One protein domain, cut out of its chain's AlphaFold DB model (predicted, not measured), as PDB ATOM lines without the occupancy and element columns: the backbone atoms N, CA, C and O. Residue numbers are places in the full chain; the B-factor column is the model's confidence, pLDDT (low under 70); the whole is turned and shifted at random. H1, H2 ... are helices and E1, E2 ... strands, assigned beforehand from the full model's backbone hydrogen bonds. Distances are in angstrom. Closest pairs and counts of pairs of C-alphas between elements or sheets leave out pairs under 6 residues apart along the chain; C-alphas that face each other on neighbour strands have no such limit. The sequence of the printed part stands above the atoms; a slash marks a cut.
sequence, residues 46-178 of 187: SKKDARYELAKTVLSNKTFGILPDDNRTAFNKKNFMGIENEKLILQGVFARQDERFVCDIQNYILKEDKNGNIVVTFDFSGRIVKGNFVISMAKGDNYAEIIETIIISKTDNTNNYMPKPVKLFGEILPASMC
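What this domain is: This is residues 46 to 178 of the 187 residues of an uncharacterized protein of Bacteroidetes bacterium HGW-Bacteroidetes-14 (UniProt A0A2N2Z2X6). A closed barrel of eight antiparallel strands has helix H1 at one end, where the sheet curls round it, and the long loop of residues 153 to 165 reaches out at the other end. E4, the longest strand with 16 residues, bends by 85 degrees at residue 100, and it pairs with E3 over its residues 97 to 104 and with E5 over its residues 104 to 112. The printed part has 133 residues with one named helix followed by eight named strands, H1 E1 E2 E3 E4 E5 E6 E7 E8, and is mostly strand. It is compact by its radius of gyration of the C-alphas, 14.7 A, yet elongated in outline, spanning 53 by 29 by 28 A.

Where its parts are: The barrel is made of E1, residues 64 to 68, E2, residues 80 to 84, E3, residues 87 to 92, E4, residues 97 to 112 and 32.4 A long, E5, residues 118 to 125 and 23.4 A, E6, residues 129 to 137 and 25.3 A, E7, residues 143 to 152 and 27.6 A, and E8, residues 166 to 174 and 23.3 A. H1, residues 46 to 61, is 22.7 A long from C-alpha 46 at (99.867, 117.206, -48.631) to C-alpha 61 at (118.451, 108.578, -38.886). E8 ends with C-alpha 174 at (112.758, 115.757, -35.517).

How they stand to each other: The eight strands form a meander, each the antiparallel neighbour of the one before, and E8 and E1 close the ring. E8 and E1 have N 65 and O 173 within hydrogen-bond range at 2.8 A. E1 and E2 form a hairpin, with N 66 and O 81 at 2.8 A. The pairing of E4 is staggered: residues 97 to 104 pair with E3, for instance N 101 and O 90 at 2.8 A, and residues 104 to 112 with E5, for instance N 111 and O 119 at 2.8 A. E6 and E7 are a hairpin, with N 136 and O 145 at 2.8 A. E8 bends by 58 degrees at residue 169. H1 is on the barrel and outside it, at a height over the sheet of 8.3 A. It runs along the strands, at 11 degrees to E7 on the local plane, over E7 and only just over E8, on which 3 of its C-alphas fall. The closest C-alphas of H1 and E8 are those of Ala 55 and Ile 172, 5.7 A apart. In H1 every O i to N i+4 pair is within hydrogen-bond range.

The domain as a whole: The two C-alphas farthest apart are those of Ser 46 and Asn 157, at 53.4 A. The printed part has no cut. The links from E1 to E2, 11 residues, and from E7 to E8, 13 residues, are long; the others are tight. The mean pLDDT of the printed part is 88.3, and residues 71 to 74 and 154 to 163 are under 70.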
ATOM      1  N   SER A  46      98.473 116.869 -48.298       72.88
ATOM      2  CA  SER A  46      99.867 117.206 -48.631       72.88
ATOM      3  C   SER A  46     100.748 117.524 -47.417       72.88
ATOM      4  O   SER A  46     101.939 117.221 -47.413       72.88
ATOM      5  N   LYS A  47     100.178 118.128 -46.367       73.00
ATOM      6  CA  LYS A  47     100.899 118.383 -45.114       73.00
ATOM      7  C   LYS A  47     101.075 117.107 -44.303       73.00
ATOM      8  O   LYS A  47     102.084 116.988 -43.616       73.00
ATOM      9  N   LYS A  48     100.118 116.179 -44.365       76.38
ATOM     10  CA  LYS A  48     100.234 114.902 -43.658       76.38
ATOM     11  C   LYS A  48     101.249 113.968 -44.317       76.38
ATOM     12  O   LYS A  48     102.073 113.388 -43.620       76.38
ATOM     13  N   ASP A  49     101.289 113.939 -45.646       84.75
ATOM     14  CA  ASP A  49     102.322 113.208 -46.389       84.75
ATOM     15  C   ASP A  49     103.723 113.758 -46.080       84.75
ATOM     16  O   ASP A  49     104.649 112.997 -45.807       84.75
ATOM     17  N   ALA A  50     103.880 115.085 -46.009       89.75
ATOM     18  CA  ALA A  50     105.147 115.700 -45.609       89.75
ATOM     19  C   ALA A  50     105.559 115.338 -44.168       89.75
ATOM     20  O   ALA A  50     106.740 115.113 -43.902       89.75
ATOM     21  N   ARG A  51     104.599 115.264 -43.234       92.75
ATOM     22  CA  ARG A  51     104.843 114.815 -41.852       92.75
ATOM     23  C   ARG A  51     105.270 113.353 -41.802       92.75
ATOM     24  O   ARG A  51     106.224 113.043 -41.097       92.75
ATOM     25  N   TYR A  52     104.607 112.487 -42.565       95.50
ATOM     26  CA  TYR A  52     104.960 111.073 -42.682       95.50
ATOM     27  C   TYR A  52     106.393 110.888 -43.202       95.50
ATOM     28  O   TYR A  52     107.192 110.203 -42.566       95.50
ATOM     29  N   GLU A  53     106.756 111.549 -44.306       95.44
ATOM     30  CA  GLU A  53     108.105 111.440 -44.885       95.44
ATOM     31  C   GLU A  53     109.186 112.002 -43.949       95.44
ATOM     32  O   GLU A  53     110.271 111.425 -43.806       95.44
ATOM     33  N   LEU A  54     108.883 113.096 -43.244       95.38
ATOM     34  CA  LEU A  54     109.774 113.641 -42.225       95.38
ATOM     35  C   LEU A  54     109.967 112.651 -41.069       95.38
ATOM     36  O   LEU A  54     111.107 112.371 -40.700       95.38
ATOM     37  N   ALA A  55     108.880 112.084 -40.539       97.06
ATOM     38  CA  ALA A  55     108.912 111.088 -39.470       97.06
ATOM     39  C   ALA A  55     109.718 109.846 -39.877       97.06
ATOM     40  O   ALA A  55     110.615 109.414 -39.154       97.06
ATOM     41  N   LYS A  56     109.474 109.319 -41.081       97.44
ATOM     42  CA  LYS A  56     110.229 108.204 -41.667       97.44
ATOM     43  C   LYS A  56     111.728 108.490 -41.739       97.44
ATOM     44  O   LYS A  56     112.544 107.631 -41.393       97.44
ATOM     45  N   THR A  57     112.093 109.699 -42.159       97.19
ATOM     46  CA  THR A  57     113.490 110.133 -42.260       97.19
ATOM     47  C   THR A  57     114.156 110.180 -40.886       97.19
ATOM     48  O   THR A  57     115.238 109.627 -40.705       97.19
ATOM     49  N   VAL A  58     113.508 110.790 -39.889       97.38
ATOM     50  CA  VAL A  58     114.103 110.932 -38.549       97.38
ATOM     51  C   VAL A  58     114.151 109.618 -37.772       97.38
ATOM     52  O   VAL A  58     115.090 109.417 -37.005       97.38
ATOM     53  N   LEU A  59     113.206 108.700 -38.007       97.81
ATOM     54  CA  LEU A  59     113.286 107.326 -37.508       97.81
ATOM     55  C   LEU A  59     114.499 106.610 -38.117       97.81
ATOM     56  O   LEU A  59     115.311 106.047 -37.390       97.81
ATOM     57  N   SER A  60     114.675 106.710 -39.437       97.06
ATOM     58  CA  SER A  60     115.803 106.088 -40.149       97.06
ATOM     59  C   SER A  60     117.160 106.617 -39.667       97.06
ATOM     60  O   SER A  60     118.091 105.839 -39.469       97.06
ATOM     61  N   ASN A  61     117.249 107.923 -39.408       96.25
ATOM     62  CA  ASN A  61     118.451 108.578 -38.886       96.25
ATOM     63  C   ASN A  61     118.632 108.419 -37.370       96.25
ATOM     64  O   ASN A  61     119.680 108.791 -36.852       96.25
ATOM     65  N   LYS A  62     117.638 107.873 -36.654       96.88
ATOM     66  CA  LYS A  62     117.617 107.772 -35.185       96.88
ATOM     67  C   LYS A  62     117.796 109.136 -34.498       96.88
ATOM     68  O   LYS A  62     118.516 109.248 -33.514       96.88
ATOM     69  N   THR A  63     117.150 110.179 -35.016       95.62
ATOM     70  CA  THR A  63     117.251 111.557 -34.496       95.62
ATOM     71  C   THR A  63     115.866 112.174 -34.317       95.62
ATOM     72  O   THR A  63     115.456 113.054 -35.081       95.62
ATOM     73  N   PHE A  64     115.108 111.687 -33.337       96.25
ATOM     74  CA  PHE A  64     113.698 112.039 -33.161       96.25
ATOM     75  C   PHE A  64     113.293 112.163 -31.693       96.25
ATOM     76  O   PHE A  64     113.931 111.598 -30.812       96.25
ATOM     77  N   GLY A  65     112.193 112.865 -31.434       95.38
ATOM     78  CA  GLY A  65     111.519 112.905 -30.140       95.38
ATOM     79  C   GLY A  65     110.039 112.580 -30.266       95.38
ATOM     80  O   GLY A  65     109.445 112.753 -31.328       95.38
ATOM     81  N   ILE A  66     109.460 112.118 -29.163       94.19
ATOM     82  CA  ILE A  66     108.037 111.825 -29.019       94.19
ATOM     83  C   ILE A  66     107.573 112.379 -27.672       94.19
ATOM     84  O   ILE A  66     108.154 112.071 -26.625       94.19
ATOM     85  N   LEU A  67     106.507 113.178 -27.708       88.19
ATOM     86  CA  LEU A  67     105.733 113.551 -26.528       88.19
ATOM     87  C   LEU A  67     104.461 112.706 -26.501       88.19
ATOM     88  O   LEU A  67     103.777 112.640 -27.520       88.19
ATOM     89  N   PRO A  68     104.130 112.070 -25.369       85.12
ATOM     90  CA  PRO A  68     102.877 111.369 -25.241       85.12
ATOM     91  C   PRO A  68     101.748 112.395 -25.085       85.12
ATOM     92  O   PRO A  68     101.842 113.294 -24.245       85.12
ATOM     93  N   ASP A  69     100.690 112.263 -25.881       80.50
ATOM     94  CA  ASP A  69      99.562 113.207 -25.915       80.50
ATOM     95  C   ASP A  69      98.189 112.509 -25.911       80.50
ATOM     96  O   ASP A  69      97.199 113.014 -26.444       80.50
ATOM     97  N   ASP A  70      98.106 111.350 -25.255       71.44
ATOM     98  CA  ASP A  70      96.855 110.607 -25.128       71.44
ATOM     99  C   ASP A  70      95.915 111.164 -24.039       71.44
ATOM    100  O   ASP A  70      96.298 111.927 -23.154       71.44
ATOM    101  N   ASN A  71      94.651 110.726 -24.048       62.97
ATOM    102  CA  ASN A  71      93.641 111.160 -23.068       62.97
ATOM    103  C   ASN A  71      94.007 110.852 -21.599       62.97
ATOM    104  O   ASN A  71      93.318 111.313 -20.691       62.97
ATOM    105  N   ARG A  72      95.031 110.026 -21.355       64.94
ATOM    106  CA  ARG A  72      95.472 109.601 -20.018       64.94
ATOM    107  C   ARG A  72      96.701 110.383 -19.553       64.94
ATOM    108  O   ARG A  72      96.976 110.406 -18.357       64.94
ATOM    109  N   THR A  73      97.408 111.033 -20.476       66.94
ATOM    110  CA  THR A  73      98.674 111.718 -20.240       66.94
ATOM    111  C   THR A  73      98.584 113.122 -20.810       66.94
ATOM    112  O   THR A  73      98.715 113.335 -22.010       66.94
ATOM    113  N   ALA A  74      98.370 114.108 -19.937       66.69
ATOM    114  CA  ALA A  74      98.392 115.499 -20.362       66.69
ATOM    115  C   ALA A  74      99.738 115.833 -21.023       66.69
ATOM    116  O   ALA A  74     100.798 115.436 -20.523       66.69
ATOM    117  N   PHE A  75      99.678 116.606 -22.109       72.31
ATOM    118  CA  PHE A  75     100.860 117.118 -22.786       72.31
ATOM    119  C   PHE A  75     101.780 117.811 -21.774       72.31
ATOM    120  O   PHE A  75     101.415 118.806 -21.144       72.31
ATOM    121  N   ASN A  76     102.984 117.273 -21.605       79.25
ATOM    122  CA  ASN A  76     103.961 117.780 -20.656       79.25
ATOM    123  C   ASN A  76     105.363 117.534 -21.206       79.25
ATOM    124  O   ASN A  76     105.760 116.389 -21.388       79.25
ATOM    125  N   LYS A  77     106.145 118.603 -21.394       81.19
ATOM    126  CA  LYS A  77     107.533 118.525 -21.884       81.19
ATOM    127  C   LYS A  77     108.476 117.723 -20.963       81.19
ATOM    128  O   LYS A  77     109.612 117.473 -21.344       81.19
ATOM    129  N   LYS A  78     108.039 117.338 -19.757       84.38
ATOM    130  CA  LYS A  78     108.759 116.430 -18.845       84.38
ATOM    131  C   LYS A  78     108.474 114.945 -19.100       84.38
ATOM    132  O   LYS A  78     109.173 114.102 -18.555       84.38
ATOM    133  N   ASN A  79     107.464 114.631 -19.905       88.19
ATOM    134  CA  ASN A  79     107.097 113.281 -20.305       88.19
ATOM    135  C   ASN A  79     107.545 113.093 -21.745       88.19
ATOM    136  O   ASN A  79     106.869 113.576 -22.644       88.19
ATOM    137  N   PHE A  80     108.679 112.445 -21.986       91.06
ATOM    138  CA  PHE A  80     109.146 112.259 -23.356       91.06
ATOM    139  C   PHE A  80     110.048 111.045 -23.507       91.06
ATOM    140  O   PHE A  80     110.701 110.602 -22.559       91.06
ATOM    141  N   MET A  81     110.108 110.566 -24.744       94.25
ATOM    142  CA  MET A  81     111.215 109.761 -25.225       94.25
ATOM    143  C   MET A  81     111.842 110.432 -26.442       94.25
ATOM    144  O   MET A  81     111.183 111.173 -27.172       94.25
ATOM    145  N   GLY A  82     113.105 110.148 -26.703       95.25
ATOM    146  CA  GLY A  82     113.710 110.471 -27.985       95.25
ATOM    147  C   GLY A  82     115.089 109.877 -28.128       95.25
ATOM    148  O   GLY A  82     115.656 109.359 -27.169       95.25
ATOM    149  N   ILE A  83     115.600 109.935 -29.347       95.56
ATOM    150  CA  ILE A  83     116.942 109.502 -29.688       95.56
ATOM    151  C   ILE A  83     117.685 110.695 -30.272       95.56
ATOM    152  O   ILE A  83     117.219 111.323 -31.223       95.56
ATOM    153  N   GLU A  84     118.835 110.994 -29.684       91.56
ATOM    154  CA  GLU A  84     119.780 112.008 -30.136       91.56
ATOM    155  C   GLU A  84     121.191 111.534 -29.766       91.56
ATOM    156  O   GLU A  84     121.372 110.873 -28.743       91.56
ATOM    157  N   ASN A  85     122.184 111.801 -30.621       88.19
ATOM    158  CA  ASN A  85     123.580 111.386 -30.409       88.19
ATOM    159  C   ASN A  85     123.738 109.883 -30.095       88.19
ATOM    160  O   ASN A  85     124.501 109.488 -29.217       88.19
ATOM    161  N   GLU A  86     122.972 109.038 -30.797       90.88
ATOM    162  CA  GLU A  86     122.921 107.576 -30.609       90.88
ATOM    163  C   GLU A  86     122.493 107.110 -29.206       90.88
ATOM    164  O   GLU A  86     122.582 105.921 -28.882       90.88
ATOM    165  N   LYS A  87     121.984 108.021 -28.371       94.69
ATOM    166  CA  LYS A  87     121.453 107.721 -27.045       94.69
ATOM    167  C   LYS A  87     119.943 107.834 -27.036       94.69
ATOM    168  O   LYS A  87     119.366 108.767 -27.584       94.69
ATOM    169  N   LEU A  88     119.305 106.897 -26.350       96.44
ATOM    170  CA  LEU A  88     117.903 107.005 -25.982       96.44
ATOM    171  C   LEU A  88     117.791 107.836 -24.706       96.44
ATOM    172  O   LEU A  88     118.440 107.532 -23.707       96.44
ATOM    173  N   ILE A  89     116.926 108.839 -24.725       94.94
ATOM    174  CA  ILE A  89     116.629 109.697 -23.585       94.94
ATOM    175  C   ILE A  89     115.176 109.459 -23.187       94.94
ATOM    176  O   ILE A  89     114.277 109.598 -24.016       94.94
ATOM    177  N   LEU A  90     114.950 109.101 -21.924       93.75
ATOM    178  CA  LEU A  90     113.627 108.837 -21.354       93.75
ATOM    179  C   LEU A  90     113.391 109.759 -20.160       93.75
ATOM    180  O   LEU A  90     114.295 109.946 -19.345       93.75
ATOM    181  N   GLN A  91     112.184 110.300 -20.015       91.12
ATOM    182  CA  GLN A  91     111.802 111.067 -18.830       91.12
ATOM    183  C   GLN A  91     110.297 110.980 -18.551       91.12
ATOM    184  O   GLN A  91     109.481 110.848 -19.471       91.12
ATOM    185  N   GLY A  92     109.926 111.066 -17.271       88.50
ATOM    186  CA  GLY A  92     108.535 111.099 -16.840       88.50
ATOM    187  C   GLY A  92     107.863 109.755 -17.090       88.50
ATOM    188  O   GLY A  92     108.375 108.716 -16.670       88.50
ATOM    189  N   VAL A  93     106.739 109.743 -17.813       88.12
ATOM    190  CA  VAL A  93     105.994 108.496 -18.089       88.12
ATOM    191  C   VAL A  93     106.836 107.417 -18.776       88.12
ATOM    192  O   VAL A  93     106.698 106.250 -18.425       88.12
ATOM    193  N   PHE A  94     107.749 107.808 -19.670       88.75
ATOM    194  CA  PHE A  94     108.648 106.889 -20.377       88.75
ATOM    195  C   PHE A  94     109.823 106.401 -19.515       88.75
ATOM    196  O   PHE A  94     110.507 105.445 -19.855       88.75
ATOM    197  N   ALA A  95     110.109 107.067 -18.395       87.88
ATOM    198  CA  ALA A  95     111.108 106.611 -17.425       87.88
ATOM    199  C   ALA A  95     110.466 105.914 -16.213       87.88
ATOM    200  O   ALA A  95     111.165 105.247 -15.455       87.88
ATOM    201  N   ARG A  96     109.142 106.056 -16.033       85.75
ATOM    202  CA  ARG A  96     108.363 105.677 -14.834       85.75
ATOM    203  C   ARG A  96     108.808 106.402 -13.561       85.75
ATOM    204  O   ARG A  96     108.518 105.959 -12.454       85.75
ATOM    205  N   GLN A  97     109.501 107.522 -13.737       83.31
ATOM    206  CA  GLN A  97     109.986 108.418 -12.698       83.31
ATOM    207  C   GLN A  97     110.295 109.789 -13.310       83.31
ATOM    208  O   GLN A  97     110.478 109.914 -14.520       83.31
ATOM    209  N   ASP A  98     110.363 110.825 -12.474       83.12
ATOM    210  CA  ASP A  98     110.597 112.201 -12.934       83.12
ATOM    211  C   ASP A  98     112.012 112.429 -13.486       83.12
ATOM    212  O   ASP A  98     112.242 113.346 -14.285       83.12
ATOM    213  N   GLU A  99     112.973 111.609 -13.051       84.88
ATOM    214  CA  GLU A  99     114.369 111.721 -13.462       84.88
ATOM    215  C   GLU A  99     114.560 111.279 -14.914       84.88
ATOM    216  O   GLU A  99     113.894 110.376 -15.425       84.88
ATOM    217  N   ARG A 100     115.539 111.905 -15.564       89.94
ATOM    218  CA  ARG A 100     115.950 111.561 -16.919       89.94
ATOM    219  C   ARG A 100     116.866 110.341 -16.910       89.94
ATOM    220  O   ARG A 100     117.852 110.306 -16.174       89.94
ATOM    221  N   PHE A 101     116.602 109.403 -17.808       91.69
ATOM    222  CA  PHE A 101     117.512 108.319 -18.142       91.69
ATOM    223  C   PHE A 101     118.129 108.521 -19.516       91.69
ATOM    224  O   PHE A 101     117.458 108.950 -20.448       91.69
ATOM    225  N   VAL A 102     119.410 108.177 -19.615       93.81
ATOM    226  CA  VAL A 102     120.162 108.102 -20.866       93.81
ATOM    227  C   VAL A 102     120.609 106.654 -21.028       93.81
ATOM    228  O   VAL A 102     121.231 106.090 -20.124       93.81
ATOM    229  N   CYS A 103     120.239 106.046 -22.147       95.75
ATOM    230  CA  CYS A 103     120.383 104.620 -22.401       95.75
ATOM    231  C   CYS A 103     121.078 104.376 -23.741       95.75
ATOM    232  O   CYS A 103     120.894 105.124 -24.704       95.75
ATOM    233  N   ASP A 104     121.826 103.283 -23.812       97.31
ATOM    234  CA  ASP A 104     122.357 102.748 -25.059       97.31
ATOM    235  C   ASP A 104     121.261 102.002 -25.819       97.31
ATOM    236  O   ASP A 104     120.438 101.313 -25.209       97.31
ATOM    237  N   ILE A 105     121.268 102.116 -27.146       97.75
ATOM    238  CA  ILE A 105     120.307 101.466 -28.045       97.75
ATOM    239  C   ILE A 105     120.949 100.238 -28.686       97.75
ATOM    240  O   ILE A 105     122.093 100.280 -29.135       97.75
ATOM    241  N   GLN A 106     120.195  99.148 -28.768       97.94
ATOM    242  CA  GLN A 106     120.620  97.873 -29.335       97.94
ATOM    243  C   GLN A 106     119.541  97.338 -30.282       97.94
ATOM    244  O   GLN A 106     118.358  97.630 -30.123       97.94
ATOM    245  N   ASN A 107     119.946  96.550 -31.282       97.69
ATOM    246  CA  ASN A 107     119.027  95.849 -32.193       97.69
ATOM    247  C   ASN A 107     117.969  96.758 -32.852       97.69
ATOM    248  O   ASN A 107     116.818  96.359 -33.014       97.69
ATOM    249  N   TYR A 108     118.349  97.986 -33.225       98.38
ATOM    250  CA  TYR A 108     117.429  98.920 -33.872       98.38
ATOM    251  C   TYR A 108     117.059  98.439 -35.273       98.38
ATOM    252  O   TYR A 108     117.907  98.369 -36.164       98.38
ATOM    253  N   ILE A 109     115.779  98.144 -35.467       98.44
ATOM    254  CA  ILE A 109     115.217  97.640 -36.714       98.44
ATOM    255  C   ILE A 109     114.058  98.547 -37.115       98.44
ATOM    256  O   ILE A 109     113.113  98.717 -36.351       98.44
ATOM    257  N   LEU A 110     114.113  99.073 -38.337       98.31
ATOM    258  CA  LEU A 110     113.011  99.774 -38.989       98.31
ATOM    259  C   LEU A 110     112.498  98.904 -40.136       98.31
ATOM    260  O   LEU A 110     113.276  98.467 -40.984       98.31
ATOM    261  N   LYS A 111     111.192  98.640 -40.155       98.19
ATOM    262  CA  LYS A 111     110.508  97.916 -41.231       98.19
ATOM    263  C   LYS A 111     109.358  98.752 -41.764       98.19
ATOM    264  O   LYS A 111     108.593  99.312 -40.989       98.19
ATOM    265  N   GLU A 112     109.220  98.771 -43.080       97.69
ATOM    266  CA  GLU A 112     108.067  99.330 -43.777       97.69
ATOM    267  C   GLU A 112     107.305  98.178 -44.437       97.69
ATOM    268  O   GLU A 112     107.906  97.325 -45.099       97.69
ATOM    269  N   ASP A 113     105.996  98.099 -44.204       96.25
ATOM    270  CA  ASP A 113     105.149  97.091 -44.833       96.25
ATOM    271  C   ASP A 113     104.717  97.513 -46.252       96.25
ATOM    272  O   ASP A 113     104.976  98.621 -46.722       96.25
ATOM    273  N   LYS A 114     104.017  96.624 -46.963       96.44
ATOM    274  CA  LYS A 114     103.538  96.889 -48.333       96.44
ATOM    275  C   LYS A 114     102.518  98.033 -48.415       96.44
ATOM    276  O   LYS A 114     102.299  98.567 -49.499       96.44
ATOM    277  N   ASN A 115     101.888  98.380 -47.295       96.25
ATOM    278  CA  ASN A 115     100.932  99.475 -47.186       96.25
ATOM    279  C   ASN A 115     101.622 100.796 -46.803       96.25
ATOM    280  O   ASN A 115     100.953 101.826 -46.742       96.25
ATOM    281  N   GLY A 116     102.941 100.783 -46.578       96.00
ATOM    282  CA  GLY A 116     103.724 101.921 -46.106       96.00
ATOM    283  C   GLY A 116     103.530 102.219 -44.621       96.00
ATOM    284  O   GLY A 116     103.771 103.339 -44.197       96.00
ATOM    285  N   ASN A 117     103.057 101.267 -43.818       98.12
ATOM    286  CA  ASN A 117     103.110 101.428 -42.369       98.12
ATOM    287  C   ASN A 117     104.527 101.129 -41.888       98.12
ATOM    288  O   ASN A 117     105.170 100.194 -42.370       98.12
ATOM    289  N   ILE A 118     104.995 101.894 -40.909       98.50
ATOM    290  CA  ILE A 118     106.329 101.753 -40.336       98.50
ATOM    291  C   ILE A 118     106.227 101.106 -38.962       98.50
ATOM    292  O   ILE A 118     105.428 101.520 -38.123       98.50
ATOM    293  N   VAL A 119     107.086 100.117 -38.720       98.62
ATOM    294  CA  VAL A 119     107.327  99.546 -37.397       98.62
ATOM    295  C   VAL A 119     108.809  99.664 -37.075       98.62
ATOM    296  O   VAL A 119     109.661  99.164 -37.811       98.62
ATOM    297  N   VAL A 120     109.108 100.307 -35.953       98.56
ATOM    298  CA  VAL A 120     110.449 100.395 -35.381       98.56
ATOM    299  C   VAL A 120     110.494  99.580 -34.100       98.56
ATOM    300  O   VAL A 120     109.650  99.750 -33.226       98.56
ATOM    301  N   THR A 121     111.498  98.718 -33.971       98.50
ATOM    302  CA  THR A 121     111.758  97.954 -32.748       98.50
ATOM    303  C   THR A 121     113.200  98.122 -32.323       98.50
ATOM    304  O   THR A 121     114.090  98.036 -33.168       98.50
ATOM    305  N   PHE A 122     113.446  98.313 -31.033       98.50
ATOM    306  CA  PHE A 122     114.803  98.324 -30.497       98.50
ATOM    307  C   PHE A 122     114.819  97.978 -29.014       98.50
ATOM    308  O   PHE A 122     113.878  98.279 -28.277       98.50
ATOM    309  N   ASP A 123     115.928  97.391 -28.589       97.69
ATOM    310  CA  ASP A 123     116.243  97.175 -27.187       97.69
ATOM    311  C   ASP A 123     117.065  98.350 -26.661       97.69
ATOM    312  O   ASP A 123     117.720  99.074 -27.418       97.69
ATOM    313  N   PHE A 124     117.060  98.546 -25.349       97.06
ATOM    314  CA  PHE A 124     117.929  99.527 -24.720       97.06
ATOM    315  C   PHE A 124     118.387  99.093 -23.337       97.06
ATOM    316  O   PHE A 124     117.727  98.318 -22.637       97.06
ATOM    317  N   SER A 125     119.517  99.657 -22.925       95.44
ATOM    318  CA  SER A 125     120.086  99.456 -21.601       95.44
ATOM    319  C   SER A 125     120.695 100.751 -21.086       95.44
ATOM    320  O   SER A 125     121.509 101.381 -21.748       95.44
ATOM    321  N   GLY A 126     120.315 101.134 -19.878       92.06
ATOM    322  CA  GLY A 126     120.957 102.163 -19.074       92.06
ATOM    323  C   GLY A 126     121.479 101.566 -17.768       92.06
ATOM    324  O   GLY A 126     121.465 100.354 -17.558       92.06
ATOM    325  N   ARG A 127     121.919 102.427 -16.847       88.12
ATOM    326  CA  ARG A 127     122.546 101.994 -15.584       88.12
ATOM    327  C   ARG A 127     121.626 101.154 -14.688       88.12
ATOM    328  O   ARG A 127     122.093 100.230 -14.032       88.12
ATOM    329  N   ILE A 128     120.350 101.524 -14.602       87.06
ATOM    330  CA  ILE A 128     119.363 100.890 -13.705       87.06
ATOM    331  C   ILE A 128     118.057 100.531 -14.417       87.06
ATOM    332  O   ILE A 128     117.103 100.112 -13.767       87.06
ATOM    333  N   VAL A 129     118.006 100.734 -15.731       89.69
ATOM    334  CA  VAL A 129     116.814 100.567 -16.559       89.69
ATOM    335  C   VAL A 129     117.206  99.820 -17.826       89.69
ATOM    336  O   VAL A 129     118.252 100.095 -18.402       89.69
ATOM    337  N   LYS A 130     116.389  98.872 -18.262       93.44
ATOM    338  CA  LYS A 130     116.540  98.202 -19.559       93.44
ATOM    339  C   LYS A 130     115.175  97.852 -20.116       93.44
ATOM    340  O   LYS A 130     114.212  97.771 -19.352       93.44
ATOM    341  N   GLY A 131     115.081  97.602 -21.410       94.50
ATOM    342  CA  GLY A 131     113.788  97.315 -22.001       94.50
ATOM    343  C   GLY A 131     113.796  97.218 -23.511       94.50
ATOM    344  O   GLY A 131     114.847  97.098 -24.134       94.50
ATOM    345  N   ASN A 132     112.593  97.288 -24.065       96.62
ATOM    346  CA  ASN A 132     112.333  97.297 -25.492       96.62
ATOM    347  C   ASN A 132     111.213  98.293 -25.818       96.62
ATOM    348  O   ASN A 132     110.277  98.468 -25.028       96.62
ATOM    349  N   PHE A 133     111.317  98.908 -26.991       97.75
ATOM    350  CA  PHE A 133     110.261  99.703 -27.599       97.75
ATOM    351  C   PHE A 133     109.804  99.088 -28.918       97.75
ATOM    352  O   PHE A 133     110.623  98.658 -29.733       97.75
ATOM    353  N   VAL A 134     108.493  99.154 -29.152       98.19
ATOM    354  CA  VAL A 134     107.863  98.957 -30.459       98.19
ATOM    355  C   VAL A 134     107.087 100.222 -30.805       98.19
ATOM    356  O   VAL A 134     106.141 100.578 -30.106       98.19
ATOM    357  N   ILE A 135     107.474 100.904 -31.878       98.25
ATOM    358  CA  ILE A 135     106.818 102.113 -32.388       98.25
ATOM    359  C   ILE A 135     106.140 101.752 -33.705       98.25
ATOM    360  O   ILE A 135     106.808 101.294 -34.628       98.25
ATOM    361  N   SER A 136     104.827 101.951 -33.797       98.19
ATOM    362  CA  SER A 136     104.029 101.658 -34.992       98.19
ATOM    363  C   SER A 136     103.373 102.929 -35.518       98.19
ATOM    364  O   SER A 136     102.610 103.573 -34.801       98.19
ATOM    365  N   MET A 137     103.646 103.276 -36.772       97.75
ATOM    366  CA  MET A 137     103.144 104.479 -37.437       97.75
ATOM    367  C   MET A 137     102.429 104.092 -38.731       97.75
ATOM    368  O   MET A 137     102.989 103.393 -39.577       97.75
ATOM    369  N   ALA A 138     101.184 104.541 -38.885       96.31
ATOM    370  CA  ALA A 138     100.425 104.313 -40.109       96.31
ATOM    371  C   ALA A 138     100.929 105.218 -41.241       96.31
ATOM    372  O   ALA A 138     101.397 106.332 -40.996       96.31
ATOM    373  N   LYS A 139     100.787 104.763 -42.489       95.56
ATOM    374  CA  LYS A 139     101.091 105.606 -43.649       95.56
ATOM    375  C   LYS A 139     100.276 106.902 -43.618       95.56
ATOM    376  O   LYS A 139      99.064 106.874 -43.410       95.56
ATOM    377  N   GLY A 140     100.938 108.012 -43.943       91.69
ATOM    378  CA  GLY A 140     100.279 109.278 -44.257       91.69
ATOM    379  C   GLY A 140     100.084 110.230 -43.081       91.69
ATOM    380  O   GLY A 140      99.371 111.203 -43.262       91.69
ATOM    381  N   ASP A 141     100.676 109.991 -41.907       91.69
ATOM    382  CA  ASP A 141     100.881 111.013 -40.864       91.69
ATOM    383  C   ASP A 141     102.099 110.657 -39.984       91.69
ATOM    384  O   ASP A 141     102.719 109.616 -40.192       91.69
ATOM    385  N   ASN A 142     102.449 111.495 -38.999       94.88
ATOM    386  CA  ASN A 142     103.543 111.239 -38.045       94.88
ATOM    387  C   ASN A 142     103.091 110.743 -36.658       94.88
ATOM    388  O   ASN A 142     103.896 110.704 -35.727       94.88
ATOM    389  N   TYR A 143     101.814 110.401 -36.494       94.56
ATOM    390  CA  TYR A 143     101.264 109.925 -35.225       94.56
ATOM    391  C   TYR A 143     101.481 108.417 -35.058       94.56
ATOM    392  O   TYR A 143     101.158 107.635 -35.958       94.56
ATOM    393  N   ALA A 144     102.003 107.999 -33.906       96.00
ATOM    394  CA  ALA A 144     102.408 106.621 -33.660       96.00
ATOM    395  C   ALA A 144     101.829 106.041 -32.365       96.00
ATOM    396  O   ALA A 144     101.627 106.740 -31.372       96.00
ATOM    397  N   GLU A 145     101.612 104.726 -32.373       96.44
ATOM    398  CA  GLU A 145     101.462 103.912 -31.168       96.44
ATOM    399  C   GLU A 145     102.851 103.496 -30.674       96.44
ATOM    400  O   GLU A 145     103.666 102.997 -31.451       96.44
ATOM    401  N   ILE A 146     103.109 103.661 -29.380       96.12
ATOM    402  CA  ILE A 146     104.346 103.241 -28.726       96.12
ATOM    403  C   ILE A 146     104.013 102.193 -27.670       96.12
ATOM    404  O   ILE A 146     103.284 102.462 -26.715       96.12
ATOM    405  N   ILE A 147     104.570 100.997 -27.821       95.81
ATOM    406  CA  ILE A 147     104.538  99.950 -26.806       95.81
ATOM    407  C   ILE A 147     105.902  99.920 -26.129       95.81
ATOM    408  O   ILE A 147     106.922  99.638 -26.755       95.81
ATOM    409  N   GLU A 148     105.902 100.199 -24.837       93.69
ATOM    410  CA  GLU A 148     107.082 100.228 -23.987       93.69
ATOM    411  C   GLU A 148     107.082  99.042 -23.028       93.69
ATOM    412  O   GLU A 148     106.123  98.825 -22.285       93.69
ATOM    413  N   THR A 149     108.207  98.335 -22.945       93.31
ATOM    414  CA  THR A 149     108.463  97.364 -21.875       93.31
ATOM    415  C   THR A 149     109.760  97.713 -21.153       93.31
ATOM    416  O   THR A 149     110.835  97.489 -21.694       93.31
ATOM    417  N   ILE A 150     109.669  98.236 -19.925       89.31
ATOM    418  CA  ILE A 150     110.819  98.594 -19.073       89.31
ATOM    419  C   ILE A 150     110.951  97.662 -17.863       89.31
ATOM    420  O   ILE A 150     109.959  97.346 -17.209       89.31
ATOM    421  N   ILE A 151     112.189  97.327 -17.506       87.62
ATOM    422  CA  ILE A 151     112.612  96.709 -16.245       87.62
ATOM    423  C   ILE A 151     113.496  97.717 -15.495       87.62
ATOM    424  O   ILE A 151     114.482  98.188 -16.060       87.62
ATOM    425  N   ILE A 152     113.183  98.013 -14.227       84.19
ATOM    426  CA  ILE A 152     113.989  98.893 -13.358       84.19
ATOM    427  C   ILE A 152     114.632  98.057 -12.251       84.19
ATOM    428  O   ILE A 152     113.939  97.507 -11.397       84.19
ATOM    429  N   SER A 153     115.962  97.989 -12.244       74.00
ATOM    430  CA  SER A 153     116.758  97.114 -11.369       74.00
ATOM    431  C   SER A 153     116.712  97.465  -9.878       74.00
ATOM    432  O   SER A 153     117.176  96.672  -9.069       74.00
ATOM    433  N   LYS A 154     116.190  98.638  -9.497       63.00
ATOM    434  CA  LYS A 154     116.082  99.056  -8.087       63.00
ATOM    435  C   LYS A 154     114.822  98.547  -7.378       63.00
ATOM    436  O   LYS A 154     114.761  98.639  -6.157       63.00
ATOM    437  N   THR A 155     113.841  98.031  -8.115       55.19
ATOM    438  CA  THR A 155     112.540  97.639  -7.555       55.19
ATOM    439  C   THR A 155     112.540  96.152  -7.213       55.19
ATOM    440  O   THR A 155     112.190  95.303  -8.025       55.19
ATOM    441  N   ASP A 156     112.987  95.901  -5.987       45.28
ATOM    442  CA  ASP A 156     112.608  94.825  -5.079       45.28
ATOM    443  C   ASP A 156     112.980  93.365  -5.369       45.28
ATOM    444  O   ASP A 156     112.571  92.704  -6.323       45.28
ATOM    445  N   ASN A 157     113.658  92.820  -4.359       44.81
ATOM    446  CA  ASN A 157     113.950  91.417  -4.097       44.81
ATOM    447  C   ASN A 157     112.682  90.606  -3.745       44.81
ATOM    448  O   ASN A 157     112.725  89.717  -2.896       44.81
ATOM    449  N   THR A 158     111.540  90.902  -4.366       46.81
ATOM    450  CA  THR A 158     110.273  90.209  -4.122       46.81
ATOM    451  C   THR A 158     109.581  89.867  -5.440       46.81
ATOM    452  O   THR A 158     108.981  90.720  -6.081       46.81
ATOM    453  N   ASN A 159     109.647  88.580  -5.790       44.97
ATOM    454  CA  ASN A 159     108.719  87.826  -6.640       44.97
ATOM    455  C   ASN A 159     108.375  88.391  -8.035       44.97
ATOM    456  O   ASN A 159     107.466  89.198  -8.177       44.97
ATOM    457  N   ASN A 160     108.992  87.816  -9.079       46.72
ATOM    458  CA  ASN A 160     108.409  87.594 -10.416       46.72
ATOM    459  C   ASN A 160     107.546  88.726 -11.016       46.72
ATOM    460  O   ASN A 160     106.520  88.458 -11.647       46.72
ATOM    461  N   TYR A 161     107.942  89.992 -10.871       52.88
ATOM    462  CA  TYR A 161     107.255  91.077 -11.565       52.88
ATOM    463  C   TYR A 161     107.722  91.116 -13.024       52.88
ATOM    464  O   TYR A 161     108.718  91.753 -13.364       52.88
ATOM    465  N   MET A 162     107.015  90.405 -13.908       56.72
ATOM    466  CA  MET A 162     107.130  90.662 -15.344       56.72
ATOM    467  C   MET A 162     106.555  92.058 -15.606       56.72
ATOM    468  O   MET A 162     105.369  92.275 -15.334       56.72
ATOM    469  N   PRO A 163     107.346  93.020 -16.111       69.81
ATOM    470  CA  PRO A 163     106.814  94.339 -16.398       69.81
ATOM    471  C   PRO A 163     105.736  94.224 -17.471       69.81
ATOM    472  O   PRO A 163     105.969  93.696 -18.559       69.81
ATOM    473  N   LYS A 164     104.536  94.715 -17.161       80.12
ATOM    474  CA  LYS A 164     103.469  94.809 -18.153       80.12
ATOM    475  C   LYS A 164     103.854  95.866 -19.195       80.12
ATOM    476  O   LYS A 164     104.299  96.950 -18.798       80.12
ATOM    477  N   PRO A 165     103.673  95.586 -20.495       88.38
ATOM    478  CA  PRO A 165     103.851  96.596 -21.522       88.38
ATOM    479  C   PRO A 165     102.903  97.775 -21.292       88.38
ATOM    480  O   PRO A 165     101.726  97.586 -20.975       88.38
ATOM    481  N   VAL A 166     103.416  98.988 -21.466       89.19
ATOM    482  CA  VAL A 166     102.633 100.223 -21.436       89.19
ATOM    483  C   VAL A 166     102.430 100.678 -22.870       89.19
ATOM    484  O   VAL A 166     103.364 100.692 -23.665       89.19
ATOM    485  N   LYS A 167     101.192 101.036 -23.205       92.31
ATOM    486  CA  LYS A 167     100.838 101.597 -24.506       92.31
ATOM    487  C   LYS A 167     100.667 103.104 -24.372       92.31
ATOM    488  O   LYS A 167      99.848 103.533 -23.557       92.31
ATOM    489  N   LEU A 168     101.400 103.860 -25.174       92.31
ATOM    490  CA  LEU A 168     101.384 105.316 -25.283       92.31
ATOM    491  C   LEU A 168     101.155 105.708 -26.747       92.31
ATOM    492  O   LEU A 168     101.258 104.873 -27.644       92.31
ATOM    493  N   PHE A 169     100.841 106.975 -26.985       92.88
ATOM    494  CA  PHE A 169     100.655 107.521 -28.325       92.88
ATOM    495  C   PHE A 169     101.249 108.917 -28.398       92.88
ATOM    496  O   PHE A 169     101.252 109.610 -27.382       92.88
ATOM    497  N   GLY A 170     101.748 109.302 -29.568       92.50
ATOM    498  CA  GLY A 170     102.290 110.637 -29.778       92.50
ATOM    499  C   GLY A 170     102.759 110.884 -31.203       92.50
ATOM    500  O   GLY A 170     102.898 109.960 -32.007       92.50
ATOM    501  N   GLU A 171     103.025 112.151 -31.503       93.12
ATOM    502  CA  GLU A 171     103.652 112.572 -32.755       93.12
ATOM    503  C   GLU A 171     105.170 112.336 -32.725       93.12
ATOM    504  O   GLU A 171     105.855 112.651 -31.748       93.12
ATOM    505  N   ILE A 172     105.711 111.823 -33.830       95.44
ATOM    506  CA  ILE A 172     107.151 111.700 -34.060       95.44
ATOM    507  C   ILE A 172     107.657 113.003 -34.668       95.44
ATOM    508  O   ILE A 172     107.205 113.425 -35.737       95.44
ATOM    509  N   LEU A 173     108.617 113.631 -33.996       94.25
ATOM    510  CA  LEU A 173     109.175 114.926 -34.373       94.25
ATOM    511  C   LEU A 173     110.695 114.834 -34.556       94.25
ATOM    512  O   LEU A 173     111.345 114.053 -33.856       94.25
ATOM    513  N   PRO A 174     111.304 115.634 -35.448       94.25
ATOM    514  CA  PRO A 174     112.758 115.757 -35.517       94.25
ATOM    515  C   PRO A 174     113.349 116.202 -34.180       94.25
ATOM    516  O   PRO A 174     112.809 117.108 -33.549       94.25
ATOM    517  N   ALA A 175     114.493 115.638 -33.783       91.50
ATOM    518  CA  ALA A 175     115.153 116.014 -32.530       91.50
ATOM    519  C   ALA A 175     115.433 117.528 -32.428       91.50
ATOM    520  O   ALA A 175     115.252 118.121 -31.368       91.50
ATOM    521  N   SER A 176     115.739 118.190 -33.550       87.94
ATOM    522  CA  SER A 176     115.944 119.646 -33.618       87.94
ATOM    523  C   SER A 176     114.714 120.485 -33.239       87.94
ATOM    524  O   SER A 176     114.864 121.651 -32.881       87.94
ATOM    525  N   MET A 177     113.508 119.912 -33.295       87.94
ATOM    526  CA  MET A 177     112.259 120.556 -32.868       87.94
ATOM    527  C   MET A 177     111.913 120.252 -31.401       87.94
ATOM    528  O   MET A 177     110.962 120.810 -30.852       87.94
ATOM    529  N   CYS A 178     112.686 119.387 -30.747       87.69
ATOM    530  CA  CYS A 178     112.422 118.866 -29.416       87.69
ATOM    531  C   CYS A 178     113.357 119.517 -28.392       87.69
ATOM    532  O   CYS A 178     114.343 118.927 -27.962       87.69
TER     533      CYS A 178